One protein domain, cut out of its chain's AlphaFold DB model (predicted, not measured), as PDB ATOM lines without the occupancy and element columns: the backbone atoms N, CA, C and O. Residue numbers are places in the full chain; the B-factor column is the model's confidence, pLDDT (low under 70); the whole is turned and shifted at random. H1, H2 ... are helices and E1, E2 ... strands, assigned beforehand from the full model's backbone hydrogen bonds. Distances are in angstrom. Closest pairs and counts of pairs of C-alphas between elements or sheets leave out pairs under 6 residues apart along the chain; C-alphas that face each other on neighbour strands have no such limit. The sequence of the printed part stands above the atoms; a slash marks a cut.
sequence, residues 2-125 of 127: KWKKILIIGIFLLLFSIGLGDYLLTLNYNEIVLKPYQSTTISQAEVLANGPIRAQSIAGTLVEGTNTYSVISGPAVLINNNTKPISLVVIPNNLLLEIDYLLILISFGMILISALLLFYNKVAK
ATOM      1  N   LYS A   2     286.042 314.280 132.192       81.88
ATOM      2  CA  LYS A   2     284.629 314.035 131.831       81.88
ATOM      3  C   LYS A   2     283.885 313.049 132.759       81.88
ATOM      4  O   LYS A   2     282.778 313.360 133.175       81.88
ATOM      5  N   TRP A   3     284.515 311.946 133.182       85.06
ATOM      6  CA  TRP A   3     283.880 310.951 134.072       85.06
ATOM      7  C   TRP A   3     283.476 311.527 135.444       85.06
ATOM      8  O   TRP A   3     282.388 311.246 135.933       85.06
ATOM      9  N   LYS A   4     284.290 312.421 136.026       89.50
ATOM     10  CA  LYS A   4     283.970 313.082 137.306       89.50
ATOM     11  C   LYS A   4     282.668 313.882 137.227       89.50
ATOM     12  O   LYS A   4     281.874 313.829 138.154       89.50
ATOM     13  N   LYS A   5     282.439 314.593 136.114       90.81
ATOM     14  CA  LYS A   5     281.204 315.364 135.899       90.81
ATOM     15  C   LYS A   5     279.986 314.445 135.776       90.81
ATOM     16  O   LYS A   5     278.987 314.700 136.431       90.81
ATOM     17  N   ILE A   6     280.107 313.357 135.007       89.94
ATOM     18  CA  ILE A   6     279.045 312.344 134.864       89.94
ATOM     19  C   ILE A   6     278.703 311.724 136.224       89.94
ATOM     20  O   ILE A   6     277.533 311.572 136.546       89.94
ATOM     21  N   LEU A   7     279.718 311.430 137.046       92.81
ATOM     22  CA  LEU A   7     279.515 310.876 138.385       92.81
ATOM     23  C   LEU A   7     278.732 311.836 139.288       92.81
ATOM     24  O   LEU A   7     277.770 311.420 139.919       92.81
ATOM     25  N   ILE A   8     279.134 313.111 139.337       93.81
ATOM     26  CA  ILE A   8     278.477 314.121 140.179       93.81
ATOM     27  C   ILE A   8     277.018 314.312 139.753       93.81
ATOM     28  O   ILE A   8     276.136 314.314 140.605       93.81
ATOM     29  N   ILE A   9     276.763 314.424 138.446       93.25
ATOM     30  CA  ILE A   9     275.405 314.565 137.906       93.25
ATOM     31  C   ILE A   9     274.562 313.328 138.242       93.25
ATOM     32  O   ILE A   9     273.439 313.475 138.710       93.25
ATOM     33  N   GLY A  10     275.116 312.123 138.066       93.06
ATOM     34  CA  GLY A  10     274.426 310.875 138.388       93.06
ATOM     35  C   GLY A  10     274.073 310.744 139.868       93.06
ATOM     36  O   GLY A  10     272.949 310.382 140.190       93.06
ATOM     37  N   ILE A  11     274.994 311.095 140.769       95.12
ATOM     38  CA  ILE A  11     274.730 311.077 142.217       95.12
ATOM     39  C   ILE A  11     273.657 312.104 142.587       95.12
ATOM     40  O   ILE A  11     272.763 311.792 143.366       95.12
ATOM     41  N   PHE A  12     273.728 313.317 142.034       95.69
ATOM     42  CA  PHE A  12     272.755 314.363 142.341       95.69
ATOM     43  C   PHE A  12     271.345 313.983 141.877       95.69
ATOM     44  O   PHE A  12     270.399 314.108 142.648       95.69
ATOM     45  N   LEU A  13     271.215 313.468 140.650       94.56
ATOM     46  CA  LEU A  13     269.938 312.977 140.132       94.56
ATOM     47  C   LEU A  13     269.404 311.803 140.955       94.56
ATOM     48  O   LEU A  13     268.223 311.796 141.278       94.56
ATOM     49  N   LEU A  14     270.269 310.870 141.369       95.44
ATOM     50  CA  LEU A  14     269.866 309.751 142.218       95.44
ATOM     51  C   LEU A  14     269.286 310.236 143.553       95.44
ATOM     52  O   LEU A  14     268.217 309.791 143.954       95.44
ATOM     53  N   LEU A  15     269.978 311.153 144.235       95.38
ATOM     54  CA  LEU A  15     269.519 311.697 145.516       95.38
ATOM     55  C   LEU A  15     268.210 312.477 145.364       95.38
ATOM     56  O   LEU A  15     267.326 312.356 146.209       95.38
ATOM     57  N   PHE A  16     268.086 313.255 144.288       94.00
ATOM     58  CA  PHE A  16     266.864 313.986 143.982       94.00
ATOM     59  C   PHE A  16     265.684 313.038 143.743       94.00
ATOM     60  O   PHE A  16     264.636 313.228 144.354       94.00
ATOM     61  N   SER A  17     265.866 311.996 142.927       94.06
ATOM     62  CA  SER A  17     264.829 310.993 142.681       94.06
ATOM     63  C   SER A  17     264.435 310.234 143.934       94.06
ATOM     64  O   SER A  17     263.256 310.086 144.196       94.06
ATOM     65  N   ILE A  18     265.388 309.813 144.771       92.62
ATOM     66  CA  ILE A  18     265.049 309.127 146.028       92.62
ATOM     67  C   ILE A  18     264.130 310.003 146.897       92.62
ATOM     68  O   ILE A  18     263.136 309.510 147.422       92.62
ATOM     69  N   GLY A  19     264.431 311.300 147.022       91.44
ATOM     70  CA  GLY A  19     263.588 312.227 147.782       91.44
ATOM     71  C   GLY A  19     262.223 312.480 147.135       91.44
ATOM     72  O   GLY A  19     261.210 312.538 147.831       91.44
ATOM     73  N   LEU A  20     262.181 312.617 145.807       91.00
ATOM     74  CA  LEU A  20     260.934 312.809 145.067       91.00
ATOM     75  C   LEU A  20     260.042 311.562 145.134       91.00
ATOM     76  O   LEU A  20     258.849 311.686 145.398       91.00
ATOM     77  N   GLY A  21     260.617 310.377 144.941       90.00
ATOM     78  CA  GLY A  21     259.936 309.092 145.024       90.00
ATOM     79  C   GLY A  21     259.318 308.847 146.394       90.00
ATOM     80  O   GLY A  21     258.145 308.494 146.467       90.00
ATOM     81  N   ASP A  22     260.047 309.111 147.483       88.25
ATOM     82  CA  ASP A  22     259.523 308.956 148.850       88.25
ATOM     83  C   ASP A  22     258.336 309.899 149.126       88.25
ATOM     84  O   ASP A  22     257.297 309.503 149.668       88.25
ATOM     85  N   TYR A  23     258.432 311.144 148.650       88.81
ATOM     86  CA  TYR A  23     257.331 312.103 148.718       88.81
ATOM     87  C   TYR A  23     256.110 311.645 147.902       88.81
ATOM     88  O   TYR A  23     254.978 311.685 148.393       88.81
ATOM     89  N   LEU A  24     256.321 311.173 146.669       87.69
ATOM     90  CA  LEU A  24     255.249 310.665 145.811       87.69
ATOM     91  C   LEU A  24     254.592 309.413 146.400       87.69
ATOM     92  O   LEU A  24     253.369 309.300 146.353       87.69
ATOM     93  N   LEU A  25     255.367 308.498 146.982       86.12
ATOM     94  CA  LEU A  25     254.840 307.325 147.676       86.12
ATOM     95  C   LEU A  25     253.960 307.743 148.851       86.12
ATOM     96  O   LEU A  25     252.840 307.258 148.961       86.12
ATOM     97  N   THR A  26     254.410 308.702 149.660       84.56
ATOM     98  CA  THR A  26     253.647 309.196 150.817       84.56
ATOM     99  C   THR A  26     252.277 309.758 150.418       84.56
ATOM    100  O   THR A  26     251.295 309.533 151.118       84.56
ATOM    101  N   LEU A  27     252.182 310.460 149.284       81.88
ATOM    102  CA  LEU A  27     250.912 311.014 148.797       81.88
ATOM    103  C   LEU A  27     249.956 309.967 148.213       81.88
ATOM    104  O   LEU A  27     248.744 310.173 148.227       81.88
ATOM    105  N   ASN A  28     250.491 308.887 147.647       78.94
ATOM    106  CA  ASN A  28     249.705 307.861 146.957       78.94
ATOM    107  C   ASN A  28     249.446 306.621 147.827       78.94
ATOM    108  O   ASN A  28     248.682 305.743 147.428       78.94
ATOM    109  N   TYR A  29     250.059 306.550 149.008       81.94
ATOM    110  CA  TYR A  29     249.886 305.475 149.971       81.94
ATOM    111  C   TYR A  29     248.470 305.500 150.553       81.94
ATOM    112  O   TYR A  29     248.104 306.418 151.287       81.94
ATOM    113  N   ASN A  30     247.680 304.467 150.259       85.94
ATOM    114  CA  ASN A  30     246.367 304.274 150.865       85.94
ATOM    115  C   ASN A  30     246.330 302.961 151.634       85.94
ATOM    116  O   ASN A  30     246.513 301.889 151.061       85.94
ATOM    117  N   GLU A  31     246.035 303.036 152.927       89.62
ATOM    118  CA  GLU A  31     245.822 301.848 153.745       89.62
ATOM    119  C   GLU A  31     244.328 301.531 153.837       89.62
ATOM    120  O   GLU A  31     243.516 302.359 154.255       89.62
ATOM    121  N   ILE A  32     243.957 300.314 153.445       90.81
ATOM    122  CA  ILE A  32     242.586 299.813 153.509       90.81
ATOM    123  C   ILE A  32     242.544 298.643 154.481       90.81
ATOM    124  O   ILE A  32     243.182 297.615 154.270       90.81
ATOM    125  N   VAL A  33     241.720 298.763 155.520       93.00
ATOM    126  CA  VAL A  33     241.463 297.656 156.446       93.00
ATOM    127  C   VAL A  33     240.233 296.882 155.983       93.00
ATOM    128  O   VAL A  33     239.100 297.349 156.108       93.00
ATOM    129  N   LEU A  34     240.449 295.667 155.480       92.44
ATOM    130  CA  LEU A  34     239.383 294.726 155.147       92.44
ATOM    131  C   LEU A  34     238.962 293.950 156.392       92.44
ATOM    132  O   LEU A  34     239.750 293.175 156.945       92.44
ATOM    133  N   LYS A  35     237.702 294.091 156.815       93.25
ATOM    134  CA  LYS A  35     237.151 293.264 157.900       93.25
ATOM    135  C   LYS A  35     237.012 291.796 157.447       93.25
ATOM    136  O   LYS A  35     237.061 291.524 156.245       93.25
ATOM    137  N   PRO A  36     236.845 290.848 158.387       92.50
ATOM    138  CA  PRO A  36     236.636 289.438 158.063       92.50
ATOM    139  C   PRO A  36     235.507 289.237 157.050       92.50
ATOM    140  O   PRO A  36     234.450 289.856 157.181       92.50
ATOM    141  N   TYR A  37     235.731 288.365 156.066       91.62
ATOM    142  CA  TYR A  37     234.761 287.992 155.024       91.62
ATOM    143  C   TYR A  37     234.263 289.153 154.155       91.62
ATOM    144  O   TYR A  37     233.204 289.057 153.535       91.62
ATOM    145  N   GLN A  38     235.016 290.253 154.095       94.19
ATOM    146  CA  GLN A  38     234.728 291.375 153.207       94.19
ATOM    147  C   GLN A  38     235.594 291.346 151.955       94.19
ATOM    148  O   GLN A  38     236.683 290.768 151.927       94.19
ATOM    149  N   SER A  39     235.111 292.038 150.930       92.75
ATOM    150  CA  SER A  39     235.835 292.262 149.691       92.75
ATOM    151  C   SER A  39     235.937 293.745 149.369       92.75
ATOM    152  O   SER A  39     235.059 294.529 149.727       92.75
ATOM    153  N   THR A  40     236.975 294.111 148.630       93.19
ATOM    154  CA  THR A  40     237.123 295.428 148.012       93.19
ATOM    155  C   THR A  40     237.515 295.269 146.551       93.19
ATOM    156  O   THR A  40     238.109 294.258 146.173       93.19
ATOM    157  N   THR A  41     237.182 296.260 145.733       92.88
ATOM    158  CA  THR A  41     237.571 296.303 144.323       92.88
ATOM    159  C   THR A  41     238.660 297.346 144.148       92.88
ATOM    160  O   THR A  41     238.499 298.487 144.572       92.88
ATOM    161  N   ILE A  42     239.759 296.954 143.512       91.44
ATOM    162  CA  ILE A  42     240.911 297.811 143.243       91.44
ATOM    163  C   ILE A  42     241.220 297.748 141.750       91.44
ATOM    164  O   ILE A  42     241.103 296.699 141.123       91.44
ATOM    165  N   SER A  43     241.609 298.874 141.170       90.31
ATOM    166  CA  SER A  43     241.983 298.985 139.762       90.31
ATOM    167  C   SER A  43     243.313 299.703 139.637       90.31
ATOM    168  O   SER A  43     243.508 300.702 140.326       90.31
ATOM    169  N   GLN A  44     244.168 299.240 138.719       89.44
ATOM    170  CA  GLN A  44     245.424 299.912 138.359       89.44
ATOM    171  C   GLN A  44     246.267 300.293 139.583       89.44
ATOM    172  O   GLN A  44     246.551 301.467 139.814       89.44
ATOM    173  N   ALA A  45     246.616 299.306 140.400       90.25
ATOM    174  CA  ALA A  45     247.385 299.525 141.615       90.25
ATOM    175  C   ALA A  45     248.212 298.294 141.968       90.25
ATOM    176  O   ALA A  45     247.841 297.160 141.653       90.25
ATOM    177  N   GLU A  46     249.294 298.531 142.691       90.56
ATOM    178  CA  GLU A  46     250.012 297.511 143.429       90.56
ATOM    179  C   GLU A  46     249.474 297.446 144.859       90.56
ATOM    180  O   GLU A  46     249.233 298.466 145.504       90.56
ATOM    181  N   VAL A  47     249.236 296.233 145.346       91.75
ATOM    182  CA  VAL A  47     248.658 295.996 146.663       91.75
ATOM    183  C   VAL A  47     249.555 295.063 147.447       91.75
ATOM    184  O   VAL A  47     249.819 293.944 147.017       91.75
ATOM    185  N   LEU A  48     249.981 295.500 148.625       91.75
ATOM    186  CA  LEU A  48     250.691 294.680 149.594       91.75
ATOM    187  C   LEU A  48     249.725 294.313 150.722       91.75
ATOM    188  O   LEU A  48     249.234 295.178 151.447       91.75
ATOM    189  N   ALA A  49     249.446 293.023 150.873       90.75
ATOM    190  CA  ALA A  49     248.591 292.506 151.930       90.75
ATOM    191  C   ALA A  49     249.442 291.997 153.096       90.75
ATOM    192  O   ALA A  49     250.385 291.233 152.902       90.75
ATOM    193  N   ASN A  50     249.080 292.348 154.332       87.38
ATOM    194  CA  ASN A  50     249.765 291.825 155.522       87.38
ATOM    195  C   ASN A  50     249.240 290.436 155.944       87.38
ATOM    196  O   ASN A  50     249.018 290.154 157.122       87.38
ATOM    197  N   GLY A  51     248.949 289.583 154.963       81.56
ATOM    198  CA  GLY A  51     248.384 288.257 155.165       81.56
ATOM    199  C   GLY A  51     247.751 287.691 153.894       81.56
ATOM    200  O   GLY A  51     247.547 288.425 152.926       81.56
ATOM    201  N   PRO A  52     247.404 286.392 153.902       81.31
ATOM    202  CA  PRO A  52     246.843 285.735 152.734       81.31
ATOM    203  C   PRO A  52     245.462 286.310 152.427       81.31
ATOM    204  O   PRO A  52     244.557 286.269 153.265       81.31
ATOM    205  N   ILE A  53     245.302 286.809 151.206       89.81
ATOM    206  CA  ILE A  53     244.014 287.205 150.644       89.81
ATOM    207  C   ILE A  53     243.752 286.414 149.371       89.81
ATOM    208  O   ILE A  53     244.669 285.914 148.721       89.81
ATOM    209  N   ARG A  54     242.478 286.294 149.007       88.94
ATOM    210  CA  ARG A  54     242.112 285.776 147.693       88.94
ATOM    211  C   ARG A  54     241.929 286.957 146.756       88.94
ATOM    212  O   ARG A  54     241.145 287.851 147.067       88.94
ATOM    213  N   ALA A  55     242.616 286.945 145.626       89.06
ATOM    214  CA  ALA A  55     242.444 287.944 144.587       89.06
ATOM    215  C   ALA A  55     241.775 287.314 143.358       89.06
ATOM    216  O   ALA A  55     241.859 286.109 143.120       89.06
ATOM    217  N   GLN A  56     241.013 288.118 142.624       89.00
ATOM    218  CA  GLN A  56     240.374 287.700 141.384       89.00
ATOM    219  C   GLN A  56     240.267 288.893 140.439       89.00
ATOM    220  O   GLN A  56     239.643 289.898 140.773       89.00
ATOM    221  N   SER A  57     240.835 288.784 139.238       89.00
ATOM    222  CA  SER A  57     240.590 289.775 138.186       89.00
ATOM    223  C   SER A  57     239.144 289.666 137.690       89.00
ATOM    224  O   SER A  57     238.676 288.567 137.390       89.00
ATOM    225  N   ILE A  58     238.435 290.798 137.609       84.50
ATOM    226  CA  ILE A  58     237.121 290.879 136.947       84.50
ATOM    227  C   ILE A  58     237.331 291.063 135.443       84.50
ATOM    228  O   ILE A  58     236.664 290.430 134.629       84.50
ATOM    229  N   ALA A  59     238.261 291.945 135.084       83.06
ATOM    230  CA  ALA A  59     238.705 292.171 133.721       83.06
ATOM    231  C   ALA A  59     240.158 292.649 133.747       83.06
ATOM    232  O   ALA A  59     240.530 293.439 134.613       83.06
ATOM    233  N   GLY A  60     240.955 292.206 132.776       82.25
ATOM    234  CA  GLY A  60     242.344 292.627 132.616       82.25
ATOM    235  C   GLY A  60     243.355 291.678 133.254       82.25
ATOM    236  O   GLY A  60     243.192 290.461 133.210       82.25
ATOM    237  N   THR A  61     244.464 292.233 133.741       88.12
ATOM    238  CA  THR A  61     245.644 291.468 134.168       88.12
ATOM    239  C   THR A  61     245.946 291.715 135.638       88.12
ATOM    240  O   THR A  61     246.220 292.845 136.045       88.12
ATOM    241  N   LEU A  62     245.924 290.630 136.411       90.31
ATOM    242  CA  LEU A  62     246.330 290.569 137.809       90.31
ATOM    243  C   LEU A  62     247.529 289.627 137.916       90.31
ATOM    244  O   LEU A  62     247.470 288.499 137.427       90.31
ATOM    245  N   VAL A  63     248.596 290.088 138.560       90.44
ATOM    246  CA  VAL A  63     249.766 289.268 138.882       90.44
ATOM    247  C   VAL A  63     249.815 289.083 140.392       90.44
ATOM    248  O   VAL A  63     249.851 290.063 141.134       90.44
ATOM    249  N   GLU A  64     249.794 287.829 140.835       88.81
ATOM    250  CA  GLU A  64     249.828 287.467 142.252       88.81
ATOM    251  C   GLU A  64     251.234 286.997 142.643       88.81
ATOM    252  O   GLU A  64     251.807 286.100 142.022       88.81
ATOM    253  N   GLY A  65     251.788 287.617 143.678       84.81
ATOM    254  CA  GLY A  65     252.955 287.160 144.420       84.81
ATOM    255  C   GLY A  65     252.553 286.591 145.782       84.81
ATOM    256  O   GLY A  65     251.378 286.392 146.075       84.81
ATOM    257  N   THR A  66     253.532 286.346 146.655       83.50
ATOM    258  CA  THR A  66     253.281 285.724 147.969       83.50
ATOM    259  C   THR A  66     252.354 286.557 148.858       83.50
ATOM    260  O   THR A  66     251.506 285.998 149.540       83.50
ATOM    261  N   ASN A  67     252.523 287.882 148.854       86.88
ATOM    262  CA  ASN A  67     251.712 288.848 149.611       86.88
ATOM    263  C   ASN A  67     251.472 290.143 148.812       86.88
ATOM    264  O   ASN A  67     251.006 291.143 149.357       86.88
ATOM    265  N   THR A  68     251.843 290.146 147.534       90.44
ATOM    266  CA  THR A  68     251.777 291.301 146.640       90.44
ATOM    267  C   THR A  68     250.852 290.989 145.479       90.44
ATOM    268  O   THR A  68     250.859 289.880 144.955       90.44
ATOM    269  N   TYR A  69     250.047 291.962 145.076       90.62
ATOM    270  CA  TYR A  69     249.056 291.817 144.019       90.62
ATOM    271  C   TYR A  69     249.142 293.038 143.114       90.62
ATOM    272  O   TYR A  69     248.824 294.149 143.535       90.62
ATOM    273  N   SER A  70     249.571 292.842 141.875       90.81
ATOM    274  CA  SER A  70     249.711 293.925 140.902       90.81
ATOM    275  C   SER A  70     248.545 293.880 139.923       90.81
ATOM    276  O   SER A  70     248.444 292.975 139.091       90.81
ATOM    277  N   VAL A  71     247.649 294.861 140.019       90.69
ATOM    278  CA  VAL A  71     246.537 295.056 139.086       90.69
ATOM    279  C   VAL A  71     247.030 295.951 137.955       90.69
ATOM    280  O   VAL A  71     247.078 297.171 138.089       90.69
ATOM    281  N   ILE A  72     247.432 295.350 136.839       87.25
ATOM    282  CA  ILE A  72     248.042 296.069 135.710       87.25
ATOM    283  C   ILE A  72     246.957 296.736 134.857       87.25
ATOM    284  O   ILE A  72     247.102 297.875 134.414       87.25
ATOM    285  N   SER A  73     245.848 296.033 134.629       87.69
ATOM    286  CA  SER A  73     244.732 296.528 133.827       87.69
ATOM    287  C   SER A  73     243.398 296.026 134.362       87.69
ATOM    288  O   SER A  73     243.310 294.910 134.870       87.69
ATOM    289  N   GLY A  74     242.374 296.874 134.223       86.38
ATOM    290  CA  GLY A  74     241.013 296.626 134.696       86.38
ATOM    291  C   GLY A  74     240.890 296.472 136.223       86.38
ATOM    292  O   GLY A  74     241.851 296.719 136.956       86.38
ATOM    293  N   PRO A  75     239.681 296.172 136.728       91.50
ATOM    294  CA  PRO A  75     239.437 295.984 138.150       91.50
ATOM    295  C   PRO A  75     239.694 294.538 138.603       91.50
ATOM    296  O   PRO A  75     239.371 293.569 137.910       91.50
ATOM    297  N   ALA A  76     240.202 294.397 139.824       92.38
ATOM    298  CA  ALA A  76     240.339 293.144 140.551       92.38
ATOM    299  C   ALA A  76     239.616 293.232 141.902       92.38
ATOM    300  O   ALA A  76     239.606 294.278 142.551       92.38
ATOM    301  N   VAL A  77     239.019 292.125 142.332       93.38
ATOM    302  CA  VAL A  77     238.414 291.982 143.658       93.38
ATOM    303  C   VAL A  77     239.412 291.307 144.578       93.38
ATOM    304  O   VAL A  77     239.926 290.231 144.269       93.38
ATOM    305  N   LEU A  78     239.650 291.924 145.727       92.38
ATOM    306  CA  LEU A  78     240.414 291.355 146.826       92.38
ATOM    307  C   LEU A  78     239.457 290.964 147.941       92.38
ATOM    308  O   LEU A  78     238.632 291.772 148.361       92.38
ATOM    309  N   ILE A  79     239.566 289.728 148.416       92.56
ATOM    310  CA  ILE A  79     238.653 289.132 149.387       92.56
ATOM    311  C   ILE A  79     239.446 288.680 150.611       92.56
ATOM    312  O   ILE A  79     240.357 287.849 150.519       92.56
ATOM    313  N   ASN A  80     239.062 289.201 151.774       92.88
ATOM    314  CA  ASN A  80     239.538 288.714 153.057       92.88
ATOM    315  C   ASN A  80     238.717 287.481 153.466       92.88
ATOM    316  O   ASN A  80     237.625 287.613 154.006       92.88
ATOM    317  N   ASN A  81     239.262 286.283 153.256       89.56
ATOM    318  CA  ASN A  81     238.635 285.026 153.690       89.56
ATOM    319  C   ASN A  81     239.031 284.602 155.117       89.56
ATOM    320  O   ASN A  81     238.688 283.500 155.547       89.56
ATOM    321  N   ASN A  82     239.756 285.449 155.849       89.25
ATOM    322  CA  ASN A  82     240.203 285.164 157.206       89.25
ATOM    323  C   ASN A  82     239.176 285.633 158.246       89.25
ATOM    324  O   ASN A  82     238.338 286.499 158.005       89.25
ATOM    325  N   THR A  83     239.298 285.084 159.454       91.12
ATOM    326  CA  THR A  83     238.496 285.449 160.634       91.12
ATOM    327  C   THR A  83     238.949 286.750 161.301       91.12
ATOM    328  O   THR A  83     238.285 287.240 162.213       91.12
ATOM    329  N   LYS A  84     240.081 287.316 160.866       92.44
ATOM    330  CA  LYS A  84     240.670 288.553 161.394       92.44
ATOM    331  C   LYS A  84     240.726 289.638 160.311       92.44
ATOM    332  O   LYS A  84     240.803 289.302 159.127       92.44
ATOM    333  N   PRO A  85     240.697 290.928 160.690       92.25
ATOM    334  CA  PRO A  85     240.951 292.013 159.750       92.25
ATOM    335  C   PRO A  85     242.339 291.899 159.111       92.25
ATOM    336  O   PRO A  85     243.282 291.450 159.764       92.25
ATOM    337  N   ILE A  86     242.460 292.340 157.860       92.25
ATOM    338  CA  ILE A  86     243.731 292.427 157.129       92.25
ATOM    339  C   ILE A  86     243.913 293.862 156.661       92.25
ATOM    340  O   ILE A  86     242.966 294.473 156.160       92.25
ATOM    341  N   SER A  87     245.127 294.382 156.815       92.19
ATOM    342  CA  SER A  87     245.517 295.652 156.214       92.19
ATOM    343  C   SER A  87     246.085 295.423 154.814       92.19
ATOM    344  O   SER A  87     246.912 294.526 154.605       92.19
ATOM    345  N   LEU A  88     245.598 296.220 153.871       91.44
ATOM    346  CA  LEU A  88     246.087 296.321 152.509       91.44
ATOM    347  C   LEU A  88     246.735 297.686 152.323       91.44
ATOM    348  O   LEU A  88     246.075 298.710 152.484       91.44
ATOM    349  N   VAL A  89     247.993 297.692 151.911       92.44
ATOM    350  CA  VAL A  89     248.654 298.890 151.406       92.44
ATOM    351  C   VAL A  89     248.429 298.940 149.908       92.44
ATOM    352  O   VAL A  89     248.878 298.053 149.190       92.44
ATOM    353  N   VAL A  90     247.719 299.959 149.444       91.56
ATOM    354  CA  VAL A  90     247.383 300.171 148.040       91.56
ATOM    355  C   VAL A  90     248.199 301.342 147.519       91.56
ATOM    356  O   VAL A  90     248.085 302.460 148.022       91.56
ATOM    357  N   ILE A  91     248.997 301.075 146.492       89.88
ATOM    358  CA  ILE A  91     249.812 302.048 145.773       89.88
ATOM    359  C   ILE A  91     249.242 302.127 144.350       89.88
ATOM    360  O   ILE A  91     249.485 301.229 143.542       89.88
ATOM    361  N   PRO A  92     248.433 303.149 144.026       87.31
ATOM    362  CA  PRO A  92     247.934 303.354 142.674       87.31
ATOM    363  C   PRO A  92     249.080 303.463 141.670       87.31
ATOM    364  O   PRO A  92     250.100 304.096 141.948       87.31
ATOM    365  N   ASN A  93     248.879 302.912 140.475       82.00
ATOM    366  CA  ASN A  93     249.796 303.101 139.361       82.00
ATOM    367  C   ASN A  93     249.785 304.589 138.997       82.00
ATOM    368  O   ASN A  93     248.835 305.095 138.399       82.00
ATOM    369  N   ASN A  94     250.832 305.304 139.400       83.81
ATOM    370  CA  ASN A  94     250.974 306.728 139.159       83.81
ATOM    371  C   ASN A  94     252.099 306.956 138.151       83.81
ATOM    372  O   ASN A  94     253.247 306.591 138.403       83.81
ATOM    373  N   LEU A  95     251.776 307.615 137.035       86.56
ATOM    374  CA  LEU A  95     252.741 307.952 135.987       86.56
ATOM    375  C   LEU A  95     253.964 308.701 136.545       86.56
ATOM    376  O   LEU A  95     255.079 308.484 136.084       86.56
ATOM    377  N   LEU A  96     253.779 309.562 137.552       89.12
ATOM    378  CA  LEU A  96     254.887 310.292 138.176       89.12
ATOM    379  C   LEU A  96     255.846 309.363 138.924       89.12
ATOM    380  O   LEU A  96     257.053 309.574 138.871       89.12
ATOM    381  N   LEU A  97     255.315 308.337 139.593       87.31
ATOM    382  CA  LEU A  97     256.117 307.353 140.316       87.31
ATOM    383  C   LEU A  97     256.892 306.460 139.335       87.31
ATOM    384  O   LEU A  97     258.067 306.176 139.546       87.31
ATOM    385  N   GLU A  98     256.271 306.093 138.212       87.62
ATOM    386  CA  GLU A  98     256.933 305.346 137.136       87.62
ATOM    387  C   GLU A  98     258.072 306.151 136.486       87.62
ATOM    388  O   GLU A  98     259.172 305.631 136.276       87.62
ATOM    389  N   ILE A  99     257.845 307.445 136.227       91.31
ATOM    390  CA  ILE A  99     258.882 308.358 135.728       91.31
ATOM    391  C   ILE A  99     260.030 308.484 136.736       91.31
ATOM    392  O   ILE A  99     261.193 308.489 136.327       91.31
ATOM    393  N   ASP A 100     259.733 308.566 138.036       92.06
ATOM    394  CA  ASP A 100     260.765 308.648 139.069       92.06
ATOM    395  C   ASP A 100     261.622 307.373 139.128       92.06
ATOM    396  O   ASP A 100     262.852 307.457 139.092       92.06
ATOM    397  N   TYR A 101     261.010 306.185 139.072       90.06
ATOM    398  CA  TYR A 101     261.756 304.924 138.985       90.06
ATOM    399  C   TYR A 101     262.658 304.851 137.745       90.06
ATOM    400  O   TYR A 101     263.798 304.378 137.824       90.06
ATOM    401  N   LEU A 102     262.197 305.365 136.604       94.00
ATOM    402  CA  LEU A 102     263.010 305.450 135.393       94.00
ATOM    403  C   LEU A 102     264.182 306.433 135.567       94.00
ATOM    404  O   LEU A 102     265.300 306.159 135.117       94.00
ATOM    405  N   LEU A 103     263.966 307.546 136.271       94.62
ATOM    406  CA  LEU A 103     265.012 308.514 136.596       94.62
ATOM    407  C   LEU A 103     266.074 307.915 137.535       94.62
ATOM    408  O   LEU A 103     267.272 308.123 137.307       94.62
ATOM    409  N   ILE A 104     265.671 307.099 138.515       94.75
ATOM    410  CA  ILE A 104     266.584 306.320 139.372       94.75
ATOM    411  C   ILE A 104     267.437 305.376 138.518       94.75
ATOM    412  O   ILE A 104     268.664 305.351 138.666       94.75
ATOM    413  N   LEU A 105     266.820 304.645 137.583       95.44
ATOM    414  CA  LEU A 105     267.520 303.706 136.701       95.44
ATOM    415  C   LEU A 105     268.579 304.410 135.838       95.44
ATOM    416  O   LEU A 105     269.727 303.961 135.767       95.44
ATOM    417  N   ILE A 106     268.225 305.540 135.217       95.12
ATOM    418  CA  ILE A 106     269.157 306.347 134.411       95.12
ATOM    419  C   ILE A 106     270.309 306.867 135.279       95.12
ATOM    420  O   ILE A 106     271.478 306.792 134.882       95.12
ATOM    421  N   SER A 107     269.999 307.365 136.477       95.12
ATOM    422  CA  SER A 107     270.986 307.882 137.431       95.12
ATOM    423  C   SER A 107     271.991 306.811 137.836       95.12
ATOM    424  O   SER A 107     273.205 307.034 137.777       95.12
ATOM    425  N   PHE A 108     271.500 305.614 138.156       95.00
ATOM    426  CA  PHE A 108     272.344 304.470 138.469       95.00
ATOM    427  C   PHE A 108     273.217 304.058 137.275       95.00
ATOM    428  O   PHE A 108     274.423 303.854 137.429       95.00
ATOM    429  N   GLY A 109     272.650 304.030 136.064       95.12
ATOM    430  CA  GLY A 109     273.391 303.766 134.830       95.12
ATOM    431  C   GLY A 109     274.550 304.744 134.608       95.12
ATOM    432  O   GLY A 109     275.667 304.325 134.300       95.12
ATOM    433  N   MET A 110     274.338 306.043 134.841       94.12
ATOM    434  CA  MET A 110     275.400 307.055 134.743       94.12
ATOM    435  C   MET A 110     276.527 306.830 135.755       94.12
ATOM    436  O   MET A 110     277.707 306.954 135.407       94.12
ATOM    437  N   ILE A 111     276.182 306.481 136.998       94.81
ATOM    438  CA  ILE A 111     277.159 306.163 138.047       94.81
ATOM    439  C   ILE A 111     277.995 304.948 137.628       94.81
ATOM    440  O   ILE A 111     279.226 304.990 137.704       94.81
ATOM    441  N   LEU A 112     277.344 303.905 137.110       94.88
ATOM    442  CA  LEU A 112     277.986 302.660 136.693       94.88
ATOM    443  C   LEU A 112     278.925 302.873 135.493       94.88
ATOM    444  O   LEU A 112     280.081 302.444 135.525       94.88
ATOM    445  N   ILE A 113     278.492 303.633 134.482       93.50
ATOM    446  CA  ILE A 113     279.338 304.040 133.345       93.50
ATOM    447  C   ILE A 113     280.549 304.842 133.834       93.50
ATOM    448  O   ILE A 113     281.674 304.633 133.371       93.50
ATOM    449  N   SER A 114     280.355 305.758 134.785       92.31
ATOM    450  CA  SER A 114     281.462 306.547 135.322       92.31
ATOM    451  C   SER A 114     282.469 305.695 136.102       92.31
ATOM    452  O   SER A 114     283.682 305.880 135.948       92.31
ATOM    453  N   ALA A 115     281.992 304.715 136.873       90.44
ATOM    454  CA  ALA A 115     282.836 303.752 137.572       90.44
ATOM    455  C   ALA A 115     283.661 302.897 136.592       90.44
ATOM    456  O   ALA A 115     284.876 302.767 136.764       90.44
ATOM    457  N   LEU A 116     283.043 302.403 135.512       91.81
ATOM    458  CA  LEU A 116     283.729 301.678 134.435       91.81
ATOM    459  C   LEU A 116     284.814 302.535 133.767       91.81
ATOM    460  O   LEU A 116     285.947 302.085 133.587       91.81
ATOM    461  N   LEU A 117     284.511 303.799 133.453       90.06
ATOM    462  CA  LEU A 117     285.480 304.735 132.874       90.06
ATOM    463  C   LEU A 117     286.650 305.027 133.821       90.06
ATOM    464  O   LEU A 117     287.785 305.207 133.367       90.06
ATOM    465  N   LEU A 118     286.402 305.101 135.130       87.69
ATOM    466  CA  LEU A 118     287.460 305.236 136.129       87.69
ATOM    467  C   LEU A 118     288.347 303.991 136.155       87.69
ATOM    468  O   LEU A 118     289.572 304.130 136.129       87.69
ATOM    469  N   PHE A 119     287.736 302.805 136.181       87.12
ATOM    470  CA  PHE A 119     288.449 301.534 136.199       87.12
ATOM    471  C   PHE A 119     289.334 301.382 134.958       87.12
ATOM    472  O   PHE A 119     290.539 301.169 135.086       87.12
ATOM    473  N   TYR A 120     288.788 301.624 133.764       86.56
ATOM    474  CA  TYR A 120     289.540 301.589 132.509       86.56
ATOM    475  C   TYR A 120     290.743 302.546 132.524       86.56
ATOM    476  O   TYR A 120     291.868 302.153 132.219       86.56
ATOM    477  N   ASN A 121     290.539 303.799 132.944       83.56
ATOM    478  CA  ASN A 121     291.614 304.796 132.960       83.56
ATOM    479  C   ASN A 121     292.712 304.501 133.991       83.56
ATOM    480  O   ASN A 121     293.861 304.882 133.768       83.56
ATOM    481  N   LYS A 122     292.375 303.896 135.135       81.25
ATOM    482  CA  LYS A 122     293.346 303.619 136.205       81.25
ATOM    483  C   LYS A 122     294.025 302.259 136.079       81.25
ATOM    484  O   LYS A 122     295.178 302.158 136.480       81.25
ATOM    485  N   VAL A 123     293.324 301.247 135.575       77.00
ATOM    486  CA  VAL A 123     293.780 299.849 135.586       77.00
ATOM    487  C   VAL A 123     294.200 299.399 134.193       77.00
ATOM    488  O   VAL A 123     295.320 298.931 134.025       77.00
ATOM    489  N   ALA A 124     293.340 299.578 133.188       67.94
ATOM    490  CA  ALA A 124     293.594 299.066 131.841       67.94
ATOM    491  C   ALA A 124     294.584 299.934 131.051       67.94
ATOM    492  O   ALA A 124     295.450 299.397 130.381       67.94
ATOM    493  N   LYS A 125     294.494 301.266 131.161       64.19
ATOM    494  CA  LYS A 125     295.371 302.200 130.427       64.19
ATOM    495  C   LYS A 125     296.761 302.395 131.061       64.19
ATOM    496  O   LYS A 125     297.621 303.031 130.463       64.19
TER     497      LYS A 125
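Overview. This is residues 2 to 125 of the 127 residues of an uncharacterized protein of Sulfurisphaera ohwakuensis (UniProt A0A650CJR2). Two long helices, H1 and H2, run side by side in opposite directions as a stalk, and a small head of six strands sits at one end of it. In the head the long strands E2 and E5 bend sharply, and the sheet folds back on itself. The printed part has 124 residues, with two named helices and six named strands; along the chain H1 comes first, the six strands follow, and H2 comes last; its class is mixed, helices and strands, and its sheet is branched, with the neighbour pairs E1 and E6, E2 and E5, E2 and E6, E3 and E5, and E4 and E5, each antiparallel. It is only just loose, close to extended, with a radius of gyration of the C-alphas of 20.3 A and spans of 66 by 27 by 26 A.

Along the chain. H1, residues 2 to 28, begins at C-alpha (284.629, 314.035, 131.831) and is 38.6 A long. E1 is residues 30 to 34, E2 39 to 49, E3 54 to 57, E4 61 to 64, E5 68 to 79 and E6 86 to 92. H2, residues 95 to 124, is 42.0 A long and ends at C-alpha (293.594, 299.066, 131.841).

Arrangement. H1 and H2 touch, closest at the C-alphas of Gly 10 and Ser 107, 4.7 A, at a shallow tilt of 24 degrees, opposite ways. In both, every O i to N i+4 pair is within hydrogen-bond range. H1 only grazes the sheet, with residues 25 to 28; H2 is not on it. E1 pairs with E6 (N 32 to O 88, 2.8 A), and E6 with E2 (N 46 to O 91, 2.8 A). E2 bends by 134 degrees at residue 46, E5 by 144 degrees at residue 73; they pair by N 42 to O 76, 2.8 A. On the other side of E5 from E2 lie E3 (N 56 to O 77, 2.9 A) and E4 (N 63 to O 70, 2.9 A); E4 and E5 form a hairpin.

Size, cuts and confidence. The C-alphas of Tyr 37 and Lys 125, the two farthest apart, are 66.9 A apart. The printed part has no cut and no long link. Mean pLDDT of the printed part is 89.5; residues 124 to 125 are under 70.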